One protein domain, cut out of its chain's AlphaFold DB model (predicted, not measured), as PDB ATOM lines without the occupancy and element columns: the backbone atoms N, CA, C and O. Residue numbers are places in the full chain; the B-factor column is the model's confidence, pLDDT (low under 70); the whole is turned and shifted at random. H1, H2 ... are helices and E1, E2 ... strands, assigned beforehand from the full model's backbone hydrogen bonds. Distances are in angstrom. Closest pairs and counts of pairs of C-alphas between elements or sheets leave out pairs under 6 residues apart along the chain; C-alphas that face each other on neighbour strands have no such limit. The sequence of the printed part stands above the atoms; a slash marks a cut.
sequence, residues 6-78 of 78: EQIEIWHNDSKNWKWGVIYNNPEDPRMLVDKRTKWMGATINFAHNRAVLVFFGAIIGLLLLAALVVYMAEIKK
ATOM      1  N   GLU A   6     -70.114  59.402  31.458       97.44
ATOM      2  CA  GLU A   6     -70.642  59.612  32.807       97.44
ATOM      3  C   GLU A   6     -71.946  58.832  33.025       97.44
ATOM      4  O   GLU A   6     -72.067  58.090  33.994       97.44
ATOM      5  N   GLN A   7     -72.889  58.898  32.078       97.44
ATOM      6  CA  GLN A   7     -74.126  58.105  32.140       97.44
ATOM      7  C   GLN A   7     -73.843  56.601  32.154       97.44
ATOM      8  O   GLN A   7     -74.440  55.859  32.932       97.44
ATOM      9  N   ILE A   8     -72.896  56.152  31.325       97.19
ATOM     10  CA  ILE A   8     -72.440  54.761  31.297       97.19
ATOM     11  C   ILE A   8     -71.915  54.332  32.671       97.19
ATOM     12  O   ILE A   8     -72.241  53.238  33.126       97.19
ATOM     13  N   GLU A   9     -71.109  55.169  33.323       96.62
ATOM     14  CA  GLU A   9     -70.533  54.880  34.635       96.62
ATOM     15  C   GLU A   9     -71.593  54.852  35.740       96.62
ATOM     16  O   GLU A   9     -71.601  53.923  36.551       96.62
ATOM     17  N   ILE A  10     -72.535  55.800  35.726       97.81
ATOM     18  CA  ILE A  10     -73.672  55.839  36.654       97.81
ATOM     19  C   ILE A  10     -74.486  54.547  36.544       97.81
ATOM     20  O   ILE A  10     -74.681  53.852  37.543       97.81
ATOM     21  N   TRP A  11     -74.914  54.171  35.337       97.81
ATOM     22  CA  TRP A  11     -75.702  52.954  35.141       97.81
ATOM     23  C   TRP A  11     -74.927  51.678  35.474       97.81
ATOM     24  O   TRP A  11     -75.504  50.742  36.026       97.81
ATOM     25  N   HIS A  12     -73.633  51.625  35.146       96.19
ATOM     26  CA  HIS A  12     -72.793  50.459  35.411       96.19
ATOM     27  C   HIS A  12     -72.544  50.251  36.910       96.19
ATOM     28  O   HIS A  12     -72.476  49.107  37.360       96.19
ATOM     29  N   ASN A  13     -72.431  51.329  37.686       96.12
ATOM     30  CA  ASN A  13     -72.207  51.256  39.129       96.12
ATOM     31  C   ASN A  13     -73.506  51.092  39.938       96.12
ATOM     32  O   ASN A  13     -73.444  50.674  41.097       96.12
ATOM     33  N   ASP A  14     -74.680  51.343  39.347       97.50
ATOM     34  CA  ASP A  14     -75.961  51.097  40.010       97.50
ATOM     35  C   ASP A  14     -76.244  49.592  40.154       97.50
ATOM     36  O   ASP A  14     -76.522  48.864  39.198       97.50
ATOM     37  N   SER A  15     -76.221  49.120  41.401       96.38
ATOM     38  CA  SER A  15     -76.534  47.738  41.767       96.38
ATOM     39  C   SER A  15     -77.913  47.250  41.302       96.38
ATOM     40  O   SER A  15     -78.075  46.048  41.090       96.38
ATOM     41  N   LYS A  16     -78.891  48.145  41.091       97.56
ATOM     42  CA  LYS A  16     -80.235  47.791  40.603       97.56
ATOM     43  C   LYS A  16     -80.214  47.245  39.178       97.56
ATOM     44  O   LYS A  16     -81.037  46.395  38.845       97.56
ATOM     45  N   ASN A  17     -79.240  47.670  38.373       98.00
ATOM     46  CA  ASN A  17     -79.054  47.188  37.008       98.00
ATOM     47  C   ASN A  17     -78.370  45.812  36.957       98.00
ATOM     48  O   ASN A  17     -78.281  45.225  35.882       98.00
ATOM     49  N   TRP A  18     -77.905  45.271  38.092       97.75
ATOM     50  CA  TRP A  18     -77.179  44.000  38.176       97.75
ATOM     51  C   TRP A  18     -77.939  42.942  38.978       97.75
ATOM     52  O   TRP A  18     -77.775  42.806  40.194       97.75
ATOM     53  N   LYS A  19     -78.691  42.083  38.290       96.44
ATOM     54  CA  LYS A  19     -79.336  40.928  38.924       96.44
ATOM     55  C   LYS A  19     -78.295  39.851  39.247       96.44
ATOM     56  O   LYS A  19     -77.500  39.451  38.392       96.44
ATOM     57  N   TRP A  20     -78.278  39.420  40.510       94.31
ATOM     58  CA  TRP A  20     -77.291  38.483  41.075       94.31
ATOM     59  C   TRP A  20     -75.824  38.900  40.861       94.31
ATOM     60  O   TRP A  20     -74.926  38.066  40.891       94.31
ATOM     61  N   GLY A  21     -75.571  40.188  40.603       91.25
ATOM     62  CA  GLY A  21     -74.232  40.704  40.327       91.25
ATOM     63  C   GLY A  21     -73.645  40.339  38.958       91.25
ATOM     64  O   GLY A  21     -72.516  40.744  38.689       91.25
ATOM     65  N   VAL A  22     -74.378  39.623  38.094       93.50
ATOM     66  CA  VAL A  22     -73.851  39.098  36.816       93.50
ATOM     67  C   VAL A  22     -74.718  39.410  35.596       93.50
ATOM     68  O   VAL A  22     -74.179  39.545  34.498       93.50
ATOM     69  N   ILE A  23     -76.034  39.546  35.765       96.38
ATOM     70  CA  ILE A  23     -76.968  39.847  34.672       96.38
ATOM     71  C   ILE A  23     -77.218  41.352  34.654       96.38
ATOM     72  O   ILE A  23     -77.838  41.876  35.580       96.38
ATOM     73  N   TYR A  24     -76.757  42.029  33.602       98.19
ATOM     74  CA  TYR A  24     -77.046  43.445  33.391       98.19
ATOM     75  C   TYR A  24     -78.418  43.627  32.734       98.19
ATOM     76  O   TYR A  24     -78.687  43.046  31.680       98.19
ATOM     77  N   ASN A  25     -79.286  44.427  33.344       98.12
ATOM     78  CA  ASN A  25     -80.636  44.690  32.858       98.12
ATOM     79  C   ASN A  25     -81.025  46.145  33.131       98.12
ATOM     80  O   ASN A  25     -81.494  46.459  34.224       98.12
ATOM     81  N   ASN A  26     -80.849  47.010  32.131       98.12
ATOM     82  CA  ASN A  26     -81.207  48.422  32.216       98.12
ATOM     83  C   ASN A  26     -81.945  48.887  30.941       98.12
ATOM     84  O   ASN A  26     -81.299  49.047  29.903       98.12
ATOM     85  N   PRO A  27     -83.269  49.127  30.993       97.31
ATOM     86  CA  PRO A  27     -84.033  49.639  29.853       97.31
ATOM     87  C   PRO A  27     -83.618  51.044  29.387       97.31
ATOM     88  O   PRO A  27     -83.833  51.375  28.224       97.31
ATOM     89  N   GLU A  28     -83.028  51.861  30.268       97.38
ATOM     90  CA  GLU A  28     -82.588  53.229  29.952       97.38
ATOM     91  C   GLU A  28     -81.281  53.258  29.154       97.38
ATOM     92  O   GLU A  28     -81.033  54.195  28.397       97.38
ATOM     93  N   ASP A  29     -80.453  52.224  29.301       97.44
ATOM     94  CA  ASP A  29     -79.203  52.081  28.569       97.44
ATOM     95  C   ASP A  29     -79.474  51.450  27.192       97.44
ATOM     96  O   ASP A  29     -79.780  50.256  27.116       97.44
ATOM     97  N   PRO A  30     -79.358  52.193  26.076       96.56
ATOM     98  CA  PRO A  30     -79.727  51.690  24.751       96.56
ATOM     99  C   PRO A  30     -78.729  50.666  24.185       96.56
ATOM    100  O   PRO A  30     -79.003  50.046  23.145       96.56
ATOM    101  N   ARG A  31     -77.563  50.501  24.825       96.81
ATOM    102  CA  ARG A  31     -76.491  49.618  24.361       96.81
ATOM    103  C   ARG A  31     -76.909  48.158  24.495       96.81
ATOM    104  O   ARG A  31     -77.454  47.733  25.511       96.81
ATOM    105  N   MET A  32     -76.616  47.370  23.461       96.75
ATOM    106  CA  MET A  32     -76.841  45.920  23.481       96.75
ATOM    107  C   MET A  32     -75.698  45.166  24.155       96.75
ATOM    108  O   MET A  32     -75.958  44.157  24.797       96.75
ATOM    109  N   LEU A  33     -74.460  45.650  24.003       96.38
ATOM    110  CA  LEU A  33     -73.251  45.107  24.619       96.38
ATOM    111  C   LEU A  33     -72.706  46.114  25.628       96.38
ATOM    112  O   LEU A  33     -72.583  47.300  25.321       96.38
ATOM    113  N   VAL A  34     -72.382  45.632  26.819       96.50
ATOM    114  CA  VAL A  34     -71.853  46.426  27.928       96.50
ATOM    115  C   VAL A  34     -70.711  45.674  28.597       96.50
ATOM    116  O   VAL A  34     -70.660  44.446  28.544       96.50
ATOM    117  N   ASP A  35     -69.813  46.385  29.266       96.31
ATOM    118  CA  ASP A  35     -68.792  45.736  30.087       96.31
ATOM    119  C   ASP A  35     -69.443  44.967  31.242       96.31
ATOM    120  O   ASP A  35     -70.423  45.417  31.847       96.31
ATOM    121  N   LYS A  36     -68.891  43.801  31.585       96.44
ATOM    122  CA  LYS A  36     -69.259  43.099  32.815       96.44
ATOM    123  C   LYS A  36     -68.854  43.934  34.024       96.44
ATOM    124  O   LYS A  36     -67.833  44.614  34.005       96.44
ATOM    125  N   ARG A  37     -69.621  43.798  35.111       93.38
ATOM    126  CA  ARG A  37     -69.379  44.479  36.393       93.38
ATOM    127  C   ARG A  37     -67.931  44.357  36.863       93.38
ATOM    128  O   ARG A  37     -67.339  45.293  37.385       93.38
ATOM    129  N   THR A  38     -67.359  43.180  36.644       92.44
ATOM    130  CA  THR A  38     -65.929  42.945  36.790       92.44
ATOM    131  C   THR A  38     -65.267  43.144  35.426       92.44
ATOM    132  O   THR A  38     -65.295  42.237  34.597       92.44
ATOM    133  N   LYS A  39     -64.684  44.330  35.187       86.25
ATOM    134  CA  LYS A  39     -64.222  44.784  33.855       86.25
ATOM    135  C   LYS A  39     -63.288  43.808  33.128       86.25
ATOM    136  O   LYS A  39     -63.364  43.681  31.911       86.25
ATOM    137  N   TRP A  40     -62.433  43.078  33.849       90.88
ATOM    138  CA  TRP A  40     -61.509  42.111  33.237       90.88
ATOM    139  C   TRP A  40     -62.201  40.852  32.689       90.88
ATOM    140  O   TRP A  40     -61.604  40.121  31.908       90.88
ATOM    141  N   MET A  41     -63.466  40.606  33.046       93.00
ATOM    142  CA  MET A  41     -64.255  39.483  32.526       93.00
ATOM    143  C   MET A  41     -64.858  39.760  31.134       93.00
ATOM    144  O   MET A  41     -65.611  38.934  30.618       93.00
ATOM    145  N   GLY A  42     -64.553  40.911  30.529       94.00
ATOM    146  CA  GLY A  42     -65.010  41.285  29.192       94.00
ATOM    147  C   GLY A  42     -66.437  41.830  29.168       94.00
ATOM    148  O   GLY A  42     -66.899  42.443  30.129       94.00
ATOM    149  N   ALA A  43     -67.138  41.614  28.055       95.31
ATOM    150  CA  ALA A  43     -68.469  42.166  27.809       95.31
ATOM    151  C   ALA A  43     -69.609  41.179  28.126       95.31
ATOM    152  O   ALA A  43     -69.437  39.963  28.230       95.31
ATOM    153  N   THR A  44     -70.815  41.710  28.273       96.69
ATOM    154  CA  THR A  44     -72.078  40.979  28.370       96.69
ATOM    155  C   THR A  44     -73.162  41.727  27.602       96.69
ATOM    156  O   THR A  44     -72.928  42.836  27.125       96.69
ATOM    157  N   ILE A  45     -74.339  41.123  27.445       98.06
ATOM    158  CA  ILE A  45     -75.468  41.810  26.823       98.06
ATOM    159  C   ILE A  45     -76.320  42.524  27.866       98.06
ATOM    160  O   ILE A  45     -76.399  42.098  29.018       98.06
ATOM    161  N   ASN A  46     -77.000  43.580  27.440       98.25
ATOM    162  CA  ASN A  46     -78.080  44.170  28.208       98.25
ATOM    163  C   ASN A  46     -79.373  43.372  27.984       98.25
ATOM    164  O   ASN A  46     -79.977  43.430  26.910       98.25
ATOM    165  N   PHE A  47     -79.795  42.630  29.009       98.19
ATOM    166  CA  PHE A  47     -80.964  41.748  28.958       98.19
ATOM    167  C   PHE A  47     -82.302  42.496  28.901       98.19
ATOM    168  O   PHE A  47     -83.326  41.863  28.653       98.19
ATOM    169  N   ALA A  48     -82.301  43.826  29.039       98.06
ATOM    170  CA  ALA A  48     -83.501  44.641  28.867       98.06
ATOM    171  C   ALA A  48     -83.964  44.718  27.401       98.06
ATOM    172  O   ALA A  48     -85.093  45.120  27.127       98.06
ATOM    173  N   HIS A  49     -83.103  44.333  26.448       97.81
ATOM    174  CA  HIS A  49     -83.359  44.475  25.016       97.81
ATOM    175  C   HIS A  49     -83.548  43.121  24.335       97.81
ATOM    176  O   HIS A  49     -82.581  42.398  24.096       97.81
ATOM    177  N   ASN A  50     -84.777  42.825  23.897       97.31
ATOM    178  CA  ASN A  50     -85.112  41.578  23.188       97.31
ATOM    179  C   ASN A  50     -84.196  41.308  21.988       97.31
ATOM    180  O   ASN A  50     -83.766  40.179  21.777       97.31
ATOM    181  N   ARG A  51     -83.840  42.351  21.228       97.00
ATOM    182  CA  ARG A  51     -82.885  42.243  20.114       97.00
ATOM    183  C   ARG A  51     -81.514  41.718  20.555       97.00
ATOM    184  O   ARG A  51     -80.949  40.873  19.872       97.00
ATOM    185  N   ALA A  52     -81.002  42.173  21.700       97.00
ATOM    186  CA  ALA A  52     -79.706  41.749  22.218       97.00
ATOM    187  C   ALA A  52     -79.759  40.283  22.664       97.00
ATOM    188  O   ALA A  52     -78.864  39.506  22.342       97.00
ATOM    189  N   VAL A  53     -80.852  39.895  23.331       97.94
ATOM    190  CA  VAL A  53     -81.115  38.514  23.755       97.94
ATOM    191  C   VAL A  53     -81.208  37.575  22.548       97.94
ATOM    192  O   VAL A  53     -80.518  36.558  22.513       97.94
ATOM    193  N   LEU A  54     -81.999  37.933  21.531       98.12
ATOM    194  CA  LEU A  54     -82.155  37.138  20.310       98.12
ATOM    195  C   LEU A  54     -80.829  36.959  19.568       98.12
ATOM    196  O   LEU A  54     -80.494  35.841  19.190       98.12
ATOM    197  N   VAL A  55     -80.054  38.034  19.396       97.50
ATOM    198  CA  VAL A  55     -78.741  37.967  18.736       97.50
ATOM    199  C   VAL A  55     -77.769  37.096  19.534       97.50
ATOM    200  O   VAL A  55     -77.077  36.268  18.950       97.50
ATOM    201  N   PHE A  56     -77.733  37.233  20.859       97.06
ATOM    202  CA  PHE A  56     -76.827  36.469  21.716       97.06
ATOM    203  C   PHE A  56     -77.113  34.965  21.683       97.06
ATOM    204  O   PHE A  56     -76.213  34.168  21.414       97.06
ATOM    205  N   PHE A  57     -78.367  34.563  21.904       97.81
ATOM    206  CA  PHE A  57     -78.738  33.148  21.850       97.81
ATOM    207  C   PHE A  57     -78.698  32.596  20.425       97.81
ATOM    208  O   PHE A  57     -78.275  31.459  20.236       97.81
ATOM    209  N   GLY A  58     -79.047  33.401  19.419       98.31
ATOM    210  CA  GLY A  58     -78.889  33.037  18.013       98.31
ATOM    211  C   GLY A  58     -77.431  32.748  17.650       98.31
ATOM    212  O   GLY A  58     -77.156  31.747  16.996       98.31
ATOM    213  N   ALA A  59     -76.486  33.559  18.138       97.56
ATOM    214  CA  ALA A  59     -75.057  33.330  17.938       97.56
ATOM    215  C   ALA A  59     -74.571  32.043  18.627       97.56
ATOM    216  O   ALA A  59     -73.840  31.266  18.015       97.56
ATOM    217  N   ILE A  60     -75.010  31.780  19.865       97.94
ATOM    218  CA  ILE A  60     -74.680  30.536  20.582       97.94
ATOM    219  C   ILE A  60     -75.220  29.317  19.826       97.94
ATOM    220  O   ILE A  60     -74.470  28.383  19.556       97.94
ATOM    221  N   ILE A  61     -76.501  29.331  19.451       98.56
ATOM    222  CA  ILE A  61     -77.133  28.232  18.711       98.56
ATOM    223  C   ILE A  61     -76.436  28.031  17.363       98.56
ATOM    224  O   ILE A  61     -76.101  26.902  17.016       98.56
ATOM    225  N   GLY A  62     -76.158  29.109  16.628       98.50
ATOM    226  CA  GLY A  62     -75.448  29.049  15.351       98.50
ATOM    227  C   GLY A  62     -74.061  28.418  15.476       98.50
ATOM    228  O   GLY A  62     -73.708  27.561  14.668       98.50
ATOM    229  N   LEU A  63     -73.300  28.772  16.518       98.50
ATOM    230  CA  LEU A  63     -71.988  28.180  16.784       98.50
ATOM    231  C   LEU A  63     -72.088  26.684  17.115       98.50
ATOM    232  O   LEU A  63     -71.288  25.895  16.617       98.50
ATOM    233  N   LEU A  64     -73.079  26.284  17.916       98.56
ATOM    234  CA  LEU A  64     -73.314  24.877  18.252       98.56
ATOM    235  C   LEU A  64     -73.710  24.054  17.021       98.56
ATOM    236  O   LEU A  64     -73.182  22.962  16.823       98.56
ATOM    237  N   LEU A  65     -74.595  24.583  16.172       98.56
ATOM    238  CA  LEU A  65     -74.990  23.937  14.919       98.56
ATOM    239  C   LEU A  65     -73.808  23.812  13.956       98.56
ATOM    240  O   LEU A  65     -73.626  22.759  13.348       98.56
ATOM    241  N   LEU A  66     -72.976  24.852  13.848       98.44
ATOM    242  CA  LEU A  66     -71.757  24.811  13.044       98.44
ATOM    243  C   LEU A  66     -70.788  23.742  13.561       98.44
ATOM    244  O   LEU A  66     -70.274  22.953  12.773       98.44
ATOM    245  N   ALA A  67     -70.563  23.682  14.875       98.12
ATOM    246  CA  ALA A  67     -69.706  22.671  15.484       98.12
ATOM    247  C   ALA A  67     -70.241  21.251  15.233       98.12
ATOM    248  O   ALA A  67     -69.485  20.374  14.818       98.12
ATOM    249  N   ALA A  68     -71.547  21.035  15.411       97.75
ATOM    250  CA  ALA A  68     -72.196  19.757  15.126       97.75
ATOM    251  C   ALA A  68     -72.060  19.360  13.648       97.75
ATOM    252  O   ALA A  68     -71.734  18.211  13.352       97.75
ATOM    253  N   LEU A  69     -72.238  20.308  12.723       97.81
ATOM    254  CA  LEU A  69     -72.041  20.081  11.292       97.81
ATOM    255  C   LEU A  69     -70.594  19.682  10.982       97.81
ATOM    256  O   LEU A  69     -70.373  18.733  10.236       97.81
ATOM    257  N   VAL A  70     -69.604  20.363  11.566       97.69
ATOM    258  CA  VAL A  70     -68.182  20.025  11.385       97.69
ATOM    259  C   VAL A  70     -67.889  18.601  11.866       97.69
ATOM    260  O   VAL A  70     -67.242  17.843  11.146       97.69
ATOM    261  N   VAL A  71     -68.399  18.218  13.040       97.25
ATOM    262  CA  VAL A  71     -68.247  16.858  13.586       97.25
ATOM    263  C   VAL A  71     -68.908  15.823  12.675       97.25
ATOM    264  O   VAL A  71     -68.284  14.826  12.325       97.25
ATOM    265  N   TYR A  72     -70.139  16.083  12.236       97.00
ATOM    266  CA  TYR A  72     -70.869  15.208  11.321       97.00
ATOM    267  C   TYR A  72     -70.119  14.989   9.998       97.00
ATOM    268  O   TYR A  72     -69.950  13.857   9.549       97.00
ATOM    269  N   MET A  73     -69.593  16.064   9.401       96.88
ATOM    270  CA  MET A  73     -68.811  15.990   8.163       96.88
ATOM    271  C   MET A  73     -67.469  15.271   8.343       96.88
ATOM    272  O   MET A  73     -66.965  14.688   7.384       96.88
ATOM    273  N   ALA A  74     -66.872  15.323   9.535       95.00
ATOM    274  CA  ALA A  74     -65.660  14.572   9.846       95.00
ATOM    275  C   ALA A  74     -65.934  13.064   9.956       95.00
ATOM    276  O   ALA A  74     -65.085  12.275   9.552       95.00
ATOM    277  N   GLU A  75     -67.109  12.673  10.454       93.00
ATOM    278  CA  GLU A  75     -67.490  11.264  10.582       93.00
ATOM    279  C   GLU A  75     -67.846  10.630   9.234       93.00
ATOM    280  O   GLU A  75     -67.393   9.530   8.957       93.00
ATOM    281  N   ILE A  76     -68.562  11.340   8.350       90.38
ATOM    282  CA  ILE A  76     -68.874  10.840   6.992       90.38
ATOM    283  C   ILE A  76     -67.613  10.523   6.177       90.38
ATOM    284  O   ILE A  76     -67.645   9.692   5.273       90.38
ATOM    285  N   LYS A  77     -66.516  11.240   6.434       74.19
ATOM    286  CA  LYS A  77     -65.261  11.088   5.690       74.19
ATOM    287  C   LYS A  77     -64.386   9.927   6.182       74.19
ATOM    288  O   LYS A  77     -63.331   9.722   5.583       74.19
ATOM    289  N   LYS A  78     -64.765   9.236   7.259       65.12
ATOM    290  CA  LYS A  78     -64.113   8.000   7.717       65.12
ATOM    291  C   LYS A  78     -64.706   6.792   7.006       65.12
ATOM    292  O   LYS A  78     -63.914   5.870   6.726       65.12
TER     293      LYS A  78
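This is residues 6 to 78 of the 78 residues of the protein "DUF5808 domain-containing protein" of Flavobacterium sp. LLJ-11 (UniProt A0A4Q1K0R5). A compact head, made of the short helix H1, the hairpin E1 and E2 and long loops, has one long helix, H2, whose residues 57 to 76 stick out of it with residues 77 and 78. The printed part has 73 residues, with named elements in the order H1, E1, E2, H2, an antiparallel sheet E1 - E2, and the class mostly helix. It is only just extended, close to loose, with a radius of gyration of the C-alphas of 16.9 A, and spans 57 by 25 by 21 A.

Start at H1, residues 6 to 13; it is apart from H2, residues 50 to 76. Next, E1, residues 33 to 35, and E2, residues 43 to 45, form an antiparallel hairpin at 137 degrees, with N 34 and O 44 within hydrogen-bond range at 2.9 A. The closest C-alphas of E2 and H2, Ile 45 and Ala 52, are 6.3 A apart. In H1 and H2 every O i to N i+4 pair is within hydrogen-bond range.

Find C-alpha 6 at (-70.642, 59.612, 32.807); H1 runs 10.6 A from there. E1 and E2 each run 7.1 A. H2 runs 38.4 A to C-alpha 76 at (-68.874, 10.840, 6.992).

The printed part has no cut. H1 to E1 is a long link of 19 residues. Residue 78 has pLDDT under 70.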